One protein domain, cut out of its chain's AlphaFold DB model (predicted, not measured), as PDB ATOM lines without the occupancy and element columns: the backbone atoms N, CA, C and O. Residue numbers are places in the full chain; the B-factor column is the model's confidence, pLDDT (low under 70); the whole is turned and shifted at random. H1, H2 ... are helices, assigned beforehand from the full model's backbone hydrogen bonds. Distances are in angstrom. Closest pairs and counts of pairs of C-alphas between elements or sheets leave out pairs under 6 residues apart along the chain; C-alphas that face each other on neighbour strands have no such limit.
ATOM      1  N   LYS A  54      95.763 129.988 121.648       87.25
ATOM      2  CA  LYS A  54      94.357 130.196 121.263       87.25
ATOM      3  C   LYS A  54      93.711 131.327 122.065       87.25
ATOM      4  O   LYS A  54      93.149 132.239 121.470       87.25
ATOM      5  N   GLN A  55      93.799 131.291 123.398       84.81
ATOM      6  CA  GLN A  55      93.185 132.334 124.229       84.81
ATOM      7  C   GLN A  55      93.871 133.690 124.037       84.81
ATOM      8  O   GLN A  55      93.178 134.695 123.915       84.81
ATOM      9  N   SER A  56      95.200 133.712 123.915       87.88
ATOM     10  CA  SER A  56      95.967 134.926 123.616       87.88
ATOM     11  C   SER A  56      95.514 135.587 122.306       87.88
ATOM     12  O   SER A  56      95.242 136.789 122.276       87.88
ATOM     13  N   THR A  57      95.311 134.808 121.234       91.94
ATOM     14  CA  THR A  57      94.768 135.328 119.969       91.94
ATOM     15  C   THR A  57      93.361 135.900 120.134       91.94
ATOM     16  O   THR A  57      93.098 137.000 119.647       91.94
ATOM     17  N   ILE A  58      92.462 135.206 120.843       91.00
ATOM     18  CA  ILE A  58      91.090 135.695 121.065       91.00
ATOM     19  C   ILE A  58      91.116 137.003 121.869       91.00
ATOM     20  O   ILE A  58      90.433 137.953 121.493       91.00
ATOM     21  N   VAL A  59      91.937 137.092 122.922       90.69
ATOM     22  CA  VAL A  59      92.114 138.321 123.714       90.69
ATOM     23  C   VAL A  59      92.608 139.463 122.830       90.69
ATOM     24  O   VAL A  59      92.020 140.543 122.845       90.69
ATOM     25  N   ARG A  60      93.635 139.226 122.004       92.94
ATOM     26  CA  ARG A  60      94.182 140.237 121.087       92.94
ATOM     27  C   ARG A  60      93.125 140.770 120.117       92.94
ATOM     28  O   ARG A  60      93.039 141.980 119.915       92.94
ATOM     29  N   ILE A  61      92.318 139.882 119.538       94.50
ATOM     30  CA  ILE A  61      91.233 140.258 118.621       94.50
ATOM     31  C   ILE A  61      90.146 141.041 119.364       94.50
ATOM     32  O   ILE A  61      89.740 142.100 118.896       94.50
ATOM     33  N   ALA A  62      89.690 140.548 120.518       93.56
ATOM     34  CA  ALA A  62      88.603 141.160 121.280       93.56
ATOM     35  C   ALA A  62      88.978 142.542 121.847       93.56
ATOM     36  O   ALA A  62      88.146 143.449 121.869       93.56
ATOM     37  N   MET A  63      90.230 142.727 122.279       92.12
ATOM     38  CA  MET A  63      90.715 143.998 122.835       92.12
ATOM     39  C   MET A  63      90.981 145.061 121.763       92.12
ATOM     40  O   MET A  63      90.866 146.255 122.043       92.12
ATOM     41  N   SER A  64      91.305 144.656 120.533       94.00
ATOM     42  CA  SER A  64      91.560 145.584 119.432       94.00
ATOM     43  C   SER A  64      90.269 145.991 118.723       94.00
ATOM     44  O   SER A  64      89.572 145.166 118.133       94.00
ATOM     45  N   ARG A  65      89.970 147.297 118.714       92.44
ATOM     46  CA  ARG A  65      88.801 147.843 117.999       92.44
ATOM     47  C   ARG A  65      88.868 147.551 116.501       92.44
ATOM     48  O   ARG A  65      87.869 147.135 115.927       92.44
ATOM     49  N   VAL A  66      90.041 147.736 115.894       95.81
ATOM     50  CA  VAL A  66      90.241 147.532 114.453       95.81
ATOM     51  C   VAL A  66      90.095 146.054 114.101       95.81
ATOM     52  O   VAL A  66      89.270 145.720 113.256       95.81
ATOM     53  N   LEU A  67      90.811 145.156 114.792       95.50
ATOM     54  CA  LEU A  67      90.751 143.717 114.492       95.50
ATOM     55  C   LEU A  67      89.356 143.140 114.733       95.50
ATOM     56  O   LEU A  67      88.874 142.356 113.922       95.50
ATOM     57  N   SER A  68      88.687 143.548 115.814       94.94
ATOM     58  CA  SER A  68      87.323 143.106 116.099       94.94
ATOM     59  C   SER A  68      86.336 143.556 115.017       94.94
ATOM     60  O   SER A  68      85.480 142.773 114.602       94.94
ATOM     61  N   THR A  69      86.458 144.796 114.536       95.81
ATOM     62  CA  THR A  69      85.617 145.315 113.452       95.81
ATOM     63  C   THR A  69      85.884 144.584 112.143       95.81
ATOM     64  O   THR A  69      84.937 144.098 111.531       95.81
ATOM     65  N   VAL A  70      87.153 144.434 111.753       97.38
ATOM     66  CA  VAL A  70      87.549 143.704 110.538       97.38
ATOM     67  C   VAL A  70      87.041 142.266 110.580       97.38
ATOM     68  O   VAL A  70      86.400 141.822 109.633       97.38
ATOM     69  N   LEU A  71      87.229 141.554 111.696       96.00
ATOM     70  CA  LEU A  71      86.724 140.190 111.843       96.00
ATOM     71  C   LEU A  71      85.196 140.129 111.742       96.00
ATOM     72  O   LEU A  71      84.663 139.224 111.111       96.00
ATOM     73  N   SER A  72      84.486 141.092 112.333       96.25
ATOM     74  CA  SER A  72      83.021 141.138 112.250       96.25
ATOM     75  C   SER A  72      82.539 141.360 110.815       96.25
ATOM     76  O   SER A  72      81.559 140.743 110.412       96.25
ATOM     77  N   PHE A  73      83.238 142.183 110.026       96.19
ATOM     78  CA  PHE A  73      82.959 142.349 108.596       96.19
ATOM     79  C   PHE A  73      83.269 141.086 107.785       96.19
ATOM     80  O   PHE A  73      82.461 140.696 106.947       96.19
ATOM     81  N   LEU A  74      84.394 140.418 108.058       94.94
ATOM     82  CA  LEU A  74      84.754 139.152 107.406       94.94
ATOM     83  C   LEU A  74      83.734 138.047 107.695       94.94
ATOM     84  O   LEU A  74      83.366 137.288 106.811       94.94
ATOM     85  N   VAL A  75      83.248 137.958 108.931       93.50
ATOM     86  CA  VAL A  75      82.184 137.010 109.281       93.50
ATOM     87  C   VAL A  75      80.870 137.413 108.614       93.50
ATOM     88  O   VAL A  75      80.125 136.544 108.167       93.50
ATOM     89  N   ALA A  76      80.597 138.715 108.504       95.19
ATOM     90  CA  ALA A  76      79.391 139.205 107.855       95.19
ATOM     91  C   ALA A  76      79.335 138.897 106.356       95.19
ATOM     92  O   ALA A  76      78.266 138.584 105.833       95.19
ATOM     93  N   SER A  77      80.478 138.909 105.665       94.25
ATOM     94  CA  SER A  77      80.527 138.557 104.244       94.25
ATOM     95  C   SER A  77      80.179 137.087 103.984       94.25
ATOM     96  O   SER A  77      79.666 136.772 102.913       94.25
ATOM     97  N   PHE A  78      80.333 136.192 104.968       92.38
ATOM     98  CA  PHE A  78      79.822 134.821 104.856       92.38
ATOM     99  C   PHE A  78      78.297 134.751 104.751       92.38
ATOM    100  O   PHE A  78      77.777 133.780 104.205       92.38
ATOM    101  N   GLY A  79      77.577 135.776 105.215       90.44
ATOM    102  CA  GLY A  79      76.131 135.894 105.029       90.44
ATOM    103  C   GLY A  79      75.714 136.086 103.568       90.44
ATOM    104  O   GLY A  79      74.548 135.884 103.249       90.44
ATOM    105  N   LEU A  80      76.652 136.433 102.677       91.75
ATOM    106  CA  LEU A  80      76.417 136.552 101.233       91.75
ATOM    107  C   LEU A  80      76.519 135.205 100.502       91.75
ATOM    108  O   LEU A  80      76.138 135.105  99.338       91.75
ATOM    109  N   LEU A  81      77.061 134.171 101.153       92.19
ATOM    110  CA  LEU A  81      77.222 132.856 100.544       92.19
ATOM    111  C   LEU A  81      75.889 132.090 100.523       92.19
ATOM    112  O   LEU A  81      75.102 132.192 101.468       92.19
ATOM    113  N   PRO A  82      75.655 131.233  99.510       92.56
ATOM    114  CA  PRO A  82      74.527 130.314  99.522       92.56
ATOM    115  C   PRO A  82      74.532 129.447 100.782       92.56
ATOM    116  O   PRO A  82      75.580 128.968 101.234       92.56
ATOM    117  N   ARG A  83      73.343 129.190 101.335       90.19
ATOM    118  CA  ARG A  83      73.195 128.521 102.635       90.19
ATOM    119  C   ARG A  83      73.848 127.136 102.674       90.19
ATOM    120  O   ARG A  83      74.362 126.739 103.713       90.19
ATOM    121  N   GLN A  84      73.877 126.416 101.554       90.44
ATOM    122  CA  GLN A  84      74.533 125.112 101.424       90.44
ATOM    123  C   GLN A  84      76.059 125.217 101.559       90.44
ATOM    124  O   GLN A  84      76.667 124.401 102.252       90.44
ATOM    125  N   VAL A  85      76.664 126.239 100.944       91.56
ATOM    126  CA  VAL A  85      78.111 126.501 101.016       91.56
ATOM    127  C   VAL A  85      78.488 126.899 102.435       91.56
ATOM    128  O   VAL A  85      79.402 126.321 103.019       91.56
ATOM    129  N   LEU A  86      77.729 127.819 103.032       91.19
ATOM    130  CA  LEU A  86      77.945 128.243 104.410       91.19
ATOM    131  C   LEU A  86      77.832 127.064 105.386       91.19
ATOM    132  O   LEU A  86      78.705 126.862 106.229       91.19
ATOM    133  N   ARG A  87      76.803 126.226 105.219       90.50
ATOM    134  CA  ARG A  87      76.604 125.007 106.009       90.50
ATOM    135  C   ARG A  87      77.790 124.051 105.893       90.50
ATOM    136  O   ARG A  87      78.200 123.477 106.902       90.50
ATOM    137  N   LEU A  88      78.343 123.884 104.691       89.69
ATOM    138  CA  LEU A  88      79.529 123.060 104.464       89.69
ATOM    139  C   LEU A  88      80.754 123.639 105.183       89.69
ATOM    140  O   LEU A  88      81.432 122.898 105.892       89.69
ATOM    141  N   ILE A  89      80.988 124.952 105.071       88.94
ATOM    142  CA  ILE A  89      82.077 125.648 105.774       88.94
ATOM    143  C   ILE A  89      81.964 125.414 107.284       88.94
ATOM    144  O   ILE A  89      82.904 124.909 107.892       88.94
ATOM    145  N   PHE A  90      80.804 125.681 107.893       87.50
ATOM    146  CA  PHE A  90      80.606 125.470 109.333       87.50
ATOM    147  C   PHE A  90      80.826 124.011 109.754       87.50
ATOM    148  O   PHE A  90      81.475 123.757 110.774       87.50
ATOM    149  N   LYS A  91      80.343 123.048 108.959       87.75
ATOM    150  CA  LYS A  91      80.508 121.613 109.229       87.75
ATOM    151  C   LYS A  91      81.978 121.183 109.176       87.75
ATOM    152  O   LYS A  91      82.395 120.355 109.986       87.75
ATOM    153  N   LEU A  92      82.753 121.744 108.247       85.94
ATOM    154  CA  LEU A  92      84.184 121.469 108.101       85.94
ATOM    155  C   LEU A  92      85.032 122.187 109.162       85.94
ATOM    156  O   LEU A  92      85.993 121.605 109.657       85.94
ATOM    157  N   SER A  93      84.682 123.421 109.532       80.88
ATOM    158  CA  SER A  93      85.487 124.253 110.434       80.88
ATOM    159  C   SER A  93      85.221 124.023 111.924       80.88
ATOM    160  O   SER A  93      86.168 124.009 112.706       80.88
ATOM    161  N   VAL A  94      83.956 123.887 112.341       70.50
ATOM    162  CA  VAL A  94      83.572 123.897 113.774       70.50
ATOM    163  C   VAL A  94      83.143 122.515 114.283       70.50
ATOM    164  O   VAL A  94      83.164 122.267 115.487       70.50
ATOM    165  N   GLY A  95      82.903 121.566 113.377       59.78
ATOM    166  CA  GLY A  95      83.043 120.144 113.679       59.78
ATOM    167  C   GLY A  95      81.873 119.263 113.258       59.78
ATOM    168  O   GLY A  95      80.710 119.660 113.250       59.78
ATOM    169  N   LYS A  96      82.207 117.990 113.013       62.56
ATOM    170  CA  LYS A  96      81.269 116.867 112.822       62.56
ATOM    171  C   LYS A  96      80.305 116.659 114.007       62.56
ATOM    172  O   LYS A  96      79.343 115.917 113.863       62.56
ATOM    173  N   SER A  97      80.588 117.268 115.160       69.69
ATOM    174  CA  SER A  97      79.894 117.084 116.439       69.69
ATOM    175  C   SER A  97      78.752 118.070 116.696       69.69
ATOM    176  O   SER A  97      78.044 117.923 117.691       69.69
ATOM    177  N   TRP A  98      78.554 119.081 115.844       84.56
ATOM    178  CA  TRP A  98      77.399 119.968 115.969       84.56
ATOM    179  C   TRP A  98      76.126 119.264 115.500       84.56
ATOM    180  O   TRP A  98      76.100 118.648 114.434       84.56
ATOM    181  N   SER A  99      75.052 119.393 116.281       88.12
ATOM    182  CA  SER A  99      73.726 118.971 115.835       88.12
ATOM    183  C   SER A  99      73.288 119.799 114.625       88.12
ATOM    184  O   SER A  99      73.741 120.932 114.430       88.12
ATOM    185  N   ASN A 100      72.370 119.264 113.815       88.81
ATOM    186  CA  ASN A 100      71.822 120.012 112.678       88.81
ATOM    187  C   ASN A 100      71.209 121.351 113.119       88.81
ATOM    188  O   ASN A 100      71.398 122.351 112.438       88.81
ATOM    189  N   THR A 101      70.576 121.397 114.292       89.88
ATOM    190  CA  THR A 101      70.010 122.624 114.863       89.88
ATOM    191  C   THR A 101      71.085 123.651 115.217       89.88
ATOM    192  O   THR A 101      70.945 124.823 114.878       89.88
ATOM    193  N   ALA A 102      72.186 123.234 115.853       88.44
ATOM    194  CA  ALA A 102      73.300 124.134 116.166       88.44
ATOM    195  C   ALA A 102      73.962 124.676 114.889       88.44
ATOM    196  O   ALA A 102      74.304 125.855 114.808       88.44
ATOM    197  N   LEU A 103      74.083 123.826 113.867       90.12
ATOM    198  CA  LEU A 103      74.594 124.201 112.554       90.12
ATOM    199  C   LEU A 103      73.679 125.215 111.854       90.12
ATOM    200  O   LEU A 103      74.167 126.201 111.308       90.12
ATOM    201  N   GLU A 104      72.363 124.999 111.884       89.81
ATOM    202  CA  GLU A 104      71.385 125.909 111.284       89.81
ATOM    203  C   GLU A 104      71.353 127.264 111.979       89.81
ATOM    204  O   GLU A 104      71.411 128.280 111.284       89.81
ATOM    205  N   ALA A 105      71.336 127.279 113.315       90.19
ATOM    206  CA  ALA A 105      71.417 128.503 114.107       90.19
ATOM    207  C   ALA A 105      72.738 129.247 113.858       90.19
ATOM    208  O   ALA A 105      72.762 130.472 113.732       90.19
ATOM    209  N   GLY A 106      73.838 128.499 113.731       89.56
ATOM    210  CA  GLY A 106      75.133 129.042 113.352       89.56
ATOM    211  C   GLY A 106      75.081 129.718 111.985       89.56
ATOM    212  O   GLY A 106      75.472 130.871 111.866       89.56
ATOM    213  N   CYS A 107      74.525 129.050 110.974       90.75
ATOM    214  CA  CYS A 107      74.421 129.600 109.623       90.75
ATOM    215  C   CYS A 107      73.472 130.804 109.521       90.75
ATOM    216  O   CYS A 107      73.696 131.659 108.671       90.75
ATOM    217  N   SER A 108      72.412 130.884 110.333       90.50
ATOM    218  CA  SER A 108      71.442 131.986 110.263       90.50
ATOM    219  C   SER A 108      71.859 133.225 111.057       90.50
ATOM    220  O   SER A 108      71.599 134.342 110.612       90.50
ATOM    221  N   HIS A 109      72.493 133.050 112.221       91.00
ATOM    222  CA  HIS A 109      72.716 134.153 113.162       91.00
ATOM    223  C   HIS A 109      74.179 134.587 113.298       91.00
ATOM    224  O   HIS A 109      74.423 135.772 113.525       91.00
ATOM    225  N   LEU A 110      75.160 133.683 113.159       90.06
ATOM    226  CA  LEU A 110      76.579 134.052 113.311       90.06
ATOM    227  C   LEU A 110      77.107 134.990 112.214       90.06
ATOM    228  O   LEU A 110      77.855 135.897 112.577       90.06
ATOM    229  N   PRO A 111      76.729 134.854 110.923       93.88
ATOM    230  CA  PRO A 111      77.166 135.767 109.866       93.88
ATOM    231  C   PRO A 111      76.540 137.161 109.952       93.88
ATOM    232  O   PRO A 111      76.644 137.948 109.023       93.88
ATOM    233  N   GLN A 112      75.839 137.501 111.028       94.62
ATOM    234  CA  GLN A 112      75.356 138.859 111.218       94.62
ATOM    235  C   GLN A 112      76.454 139.686 111.882       94.62
ATOM    236  O   GLN A 112      76.950 139.337 112.957       94.62
ATOM    237  N   TYR A 113      76.797 140.820 111.269       94.94
ATOM    238  CA  TYR A 113      77.810 141.742 111.788       94.94
ATOM    239  C   TYR A 113      77.587 142.068 113.274       94.94
ATOM    240  O   TYR A 113      78.500 141.946 114.091       94.94
ATOM    241  N   HIS A 114      76.353 142.427 113.639       94.69
ATOM    242  CA  HIS A 114      76.002 142.792 115.011       94.69
ATOM    243  C   HIS A 114      76.127 141.621 115.988       94.69
ATOM    244  O   HIS A 114      76.593 141.818 117.109       94.69
ATOM    245  N   THR A 115      75.800 140.397 115.565       95.12
ATOM    246  CA  THR A 115      75.993 139.198 116.390       95.12
ATOM    247  C   THR A 115      77.468 139.003 116.709       95.12
ATOM    248  O   THR A 115      77.831 138.880 117.880       95.12
ATOM    249  N   MET A 116      78.345 139.051 115.701       94.50
ATOM    250  CA  MET A 116      79.785 138.894 115.926       94.50
ATOM    251  C   MET A 116      80.363 140.042 116.767       94.50
ATOM    252  O   MET A 116      81.167 139.807 117.671       94.50
ATOM    253  N   ARG A 117      79.895 141.279 116.553       95.19
ATOM    254  CA  ARG A 117      80.263 142.425 117.397       95.19
ATOM    255  C   ARG A 117      79.873 142.221 118.855       95.19
ATOM    256  O   ARG A 117      80.695 142.498 119.725       95.19
ATOM    257  N   ASN A 118      78.676 141.705 119.122       94.88
ATOM    258  CA  ASN A 118      78.209 141.428 120.477       94.88
ATOM    259  C   ASN A 118      79.031 140.316 121.141       94.88
ATOM    260  O   ASN A 118      79.447 140.473 122.288       94.88
ATOM    261  N   VAL A 119      79.348 139.242 120.409       93.12
ATOM    262  CA  VAL A 119      80.219 138.157 120.894       93.12
ATOM    263  C   VAL A 119      81.605 138.691 121.267       93.12
ATOM    264  O   VAL A 119      82.099 138.424 122.362       93.12
ATOM    265  N   LEU A 120      82.226 139.482 120.388       94.56
ATOM    266  CA  LEU A 120      83.551 140.055 120.640       94.56
ATOM    267  C   LEU A 120      83.525 141.107 121.755       94.56
ATOM    268  O   LEU A 120      84.475 141.192 122.530       94.56
ATOM    269  N   PHE A 121      82.441 141.876 121.874       92.69
ATOM    270  CA  PHE A 121      82.242 142.811 122.977       92.69
ATOM    271  C   PHE A 121      82.131 142.080 124.319       92.69
ATOM    272  O   PHE A 121      82.852 142.429 125.250       92.69
ATOM    273  N   MET A 122      81.314 141.026 124.395       91.19
ATOM    274  CA  MET A 122      81.209 140.177 125.584       91.19
ATOM    275  C   MET A 122      82.562 139.574 125.964       91.19
ATOM    276  O   MET A 122      82.971 139.652 127.123       91.19
ATOM    277  N   ALA A 123      83.284 139.017 124.985       89.94
ATOM    278  CA  ALA A 123      84.620 138.474 125.206       89.94
ATOM    279  C   ALA A 123      85.562 139.549 125.768       89.94
ATOM    280  O   ALA A 123      86.225 139.320 126.775       89.94
ATOM    281  N   ARG A 124      85.564 140.750 125.178       90.75
ATOM    282  CA  ARG A 124      86.359 141.886 125.653       90.75
ATOM    283  C   ARG A 124      86.031 142.237 127.103       90.75
ATOM    284  O   ARG A 124      86.947 142.329 127.910       90.75
ATOM    285  N   THR A 125      84.753 142.415 127.444       89.62
ATOM    286  CA  THR A 125      84.349 142.819 128.799       89.62
ATOM    287  C   THR A 125      84.696 141.768 129.846       89.62
ATOM    288  O   THR A 125      85.193 142.112 130.916       89.62
ATOM    289  N   GLU A 126      84.488 140.486 129.538       84.12
ATOM    290  CA  GLU A 126      84.810 139.397 130.462       84.12
ATOM    291  C   GLU A 126      86.322 139.235 130.632       84.12
ATOM    292  O   GLU A 126      86.816 139.050 131.745       84.12
ATOM    293  N   PHE A 127      87.088 139.385 129.553       85.38
ATOM    294  CA  PHE A 127      88.542 139.332 129.627       85.38
ATOM    295  C   PHE A 127      89.140 140.540 130.344       85.38
ATOM    296  O   PHE A 127      90.095 140.363 131.092       85.38
ATOM    297  N   SER A 128      88.578 141.742 130.195       84.38
ATOM    298  CA  SER A 128      89.026 142.921 130.947       84.38
ATOM    299  C   SER A 128      88.853 142.721 132.453       84.38
ATOM    300  O   SER A 128      89.796 142.973 133.198       84.38
ATOM    301  N   LYS A 129      87.702 142.191 132.895       79.19
ATOM    302  CA  LYS A 129      87.470 141.865 134.313       79.19
ATOM    303  C   LYS A 129      88.482 140.839 134.825       79.19
ATOM    304  O   LYS A 129      89.078 141.029 135.878       79.19
ATOM    305  N   LYS A 130      88.713 139.761 134.069       72.62
ATOM    306  CA  LYS A 130      89.644 138.697 134.478       72.62
ATOM    307  C   LYS A 130      91.113 139.114 134.425       72.62
ATOM    308  O   LYS A 130      91.891 138.633 135.237       72.62
ATOM    309  N   HIS A 131      91.493 139.992 133.500       62.88
ATOM    310  CA  HIS A 131      92.853 140.523 133.427       62.88
ATOM    311  C   HIS A 131      93.165 141.435 134.619       62.88
ATOM    312  O   HIS A 131      94.249 141.343 135.175       62.88
ATOM    313  N   GLN A 132      92.201 142.252 135.060       55.97
ATOM    314  CA  GLN A 132      92.349 143.061 136.276       55.97
ATOM    315  C   GLN A 132      92.503 142.204 137.540       55.97
ATOM    316  O   GLN A 132      93.261 142.572 138.425       55.97
ATOM    317  N   ILE A 133      91.832 141.048 137.606       52.66
ATOM    318  CA  ILE A 133      91.927 140.122 138.748       52.66
ATOM    319  C   ILE A 133      93.259 139.349 138.762       52.66
ATOM    320  O   ILE A 133      93.717 138.972 139.828       52.66
ATOM    321  N   GLY A 134      93.884 139.101 137.606       50.31
ATOM    322  CA  GLY A 134      95.150 138.357 137.516       50.31
ATOM    323  C   GLY A 134      96.424 139.184 137.740       50.31
ATOM    324  O   GLY A 134      97.505 138.607 137.719       50.31
ATOM    325  N   ASN A 135      96.302 140.506 137.905       41.47
ATOM    326  CA  ASN A 135      97.411 141.434 138.182       41.47
ATOM    327  C   ASN A 135      97.381 141.978 139.633       41.47
ATOM    328  O   ASN A 135      98.083 142.943 139.931       41.47
TER     329      ASN A 135
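What this domain is: This is residues 54 to 135 of the 136 residues of the protein "Alpha/beta-Hydrolases superfamily protein isoform 3" of Theobroma cacao (UniProt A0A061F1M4). An open arch of helices: H1, H2 and H3 make a U with H2 as its crosspiece, and behind it H4 and H5 make a corner, H5 crossing H1 and running back beside H2, while H3 and H4 cross each other at the far end. The space between the arm H1 and the arm formed by H3 and H4 is empty, and the end of H5 with the last residues makes one end of the long axis. The printed part has 82 residues, with five named helices, H1 to H5 in that order, and no named strand; its class is all helix. It is only just loose, close to compact, with a radius of gyration of the C-alphas of 14.3 A, and elongated, spanning 46 by 26 by 17 A.

How they stand to each other: The longest helix, H5, residues 113 to 133, touches H2, residues 65 to 80, with its residues 113 to 120 alone. The closest C-alphas of these two are those of Ala 76 and Tyr 113, 4.9 A apart. They run opposite ways at a shallow tilt of 32 degrees, only just short of steep. H1, residues 54 to 63, touches residues 120 to 127 of H5, about perpendicular at 75 degrees, with the closest C-alphas, those of Ala 62 and Arg 124, 5.0 A apart. H1 and H2 only just touch, and only at the corner by their link, with 3 pairs of C-alphas within 8 A; the closest are those of Ile 61 and Leu 67, 5.4 A apart. H3, residues 83 to 93, touches H4, residues 100 to 109, at a steep tilt of 68 degrees, only just short of about perpendicular, opposite ways; their closest C-alphas, those of Arg 87 and Cys 107, are 6.2 A apart. H2 and H3 are close but not clearly touching, with the closest C-alphas, those of Phe 78 and Leu 86, 6.9 A apart. H4 and H5 are also close but not clearly touching, with the C-alphas of His 109 and Thr 115 closest at 6.8 A. H1 is apart from H3 and H4, and H3 is apart from H5. The helix packing is only just mostly crossed, with 1 of 3 pairs at a shallow tilt. Each O i to N i+4 pair is within hydrogen-bond range in H1, H3, H4 and H5, and 9 of 12 are in H2.

Where its parts are: H5 measures 30.5 A from first to last C-alpha, from C-alpha 113 at (77.810, 141.742, 111.788) to C-alpha 133 at (91.927, 140.122, 138.748). H2 measures 23.7 A, H3 15.2 A, H1 14.4 A and H4 14.2 A. H1 begins at C-alpha 54, at (94.357, 130.196, 121.263).

The domain as a whole: The two C-alphas farthest apart, those of Pro 82 and Asn 135, are 46.3 A apart. The printed part has no cut. The links H1 to H2, H2 to H3 and H4 to H5 are tight, and the link H3 to H4, six residues, is short. The mean pLDDT of the printed part is 87.4, and residues 95 to 97 and 131 to 135 are under 70.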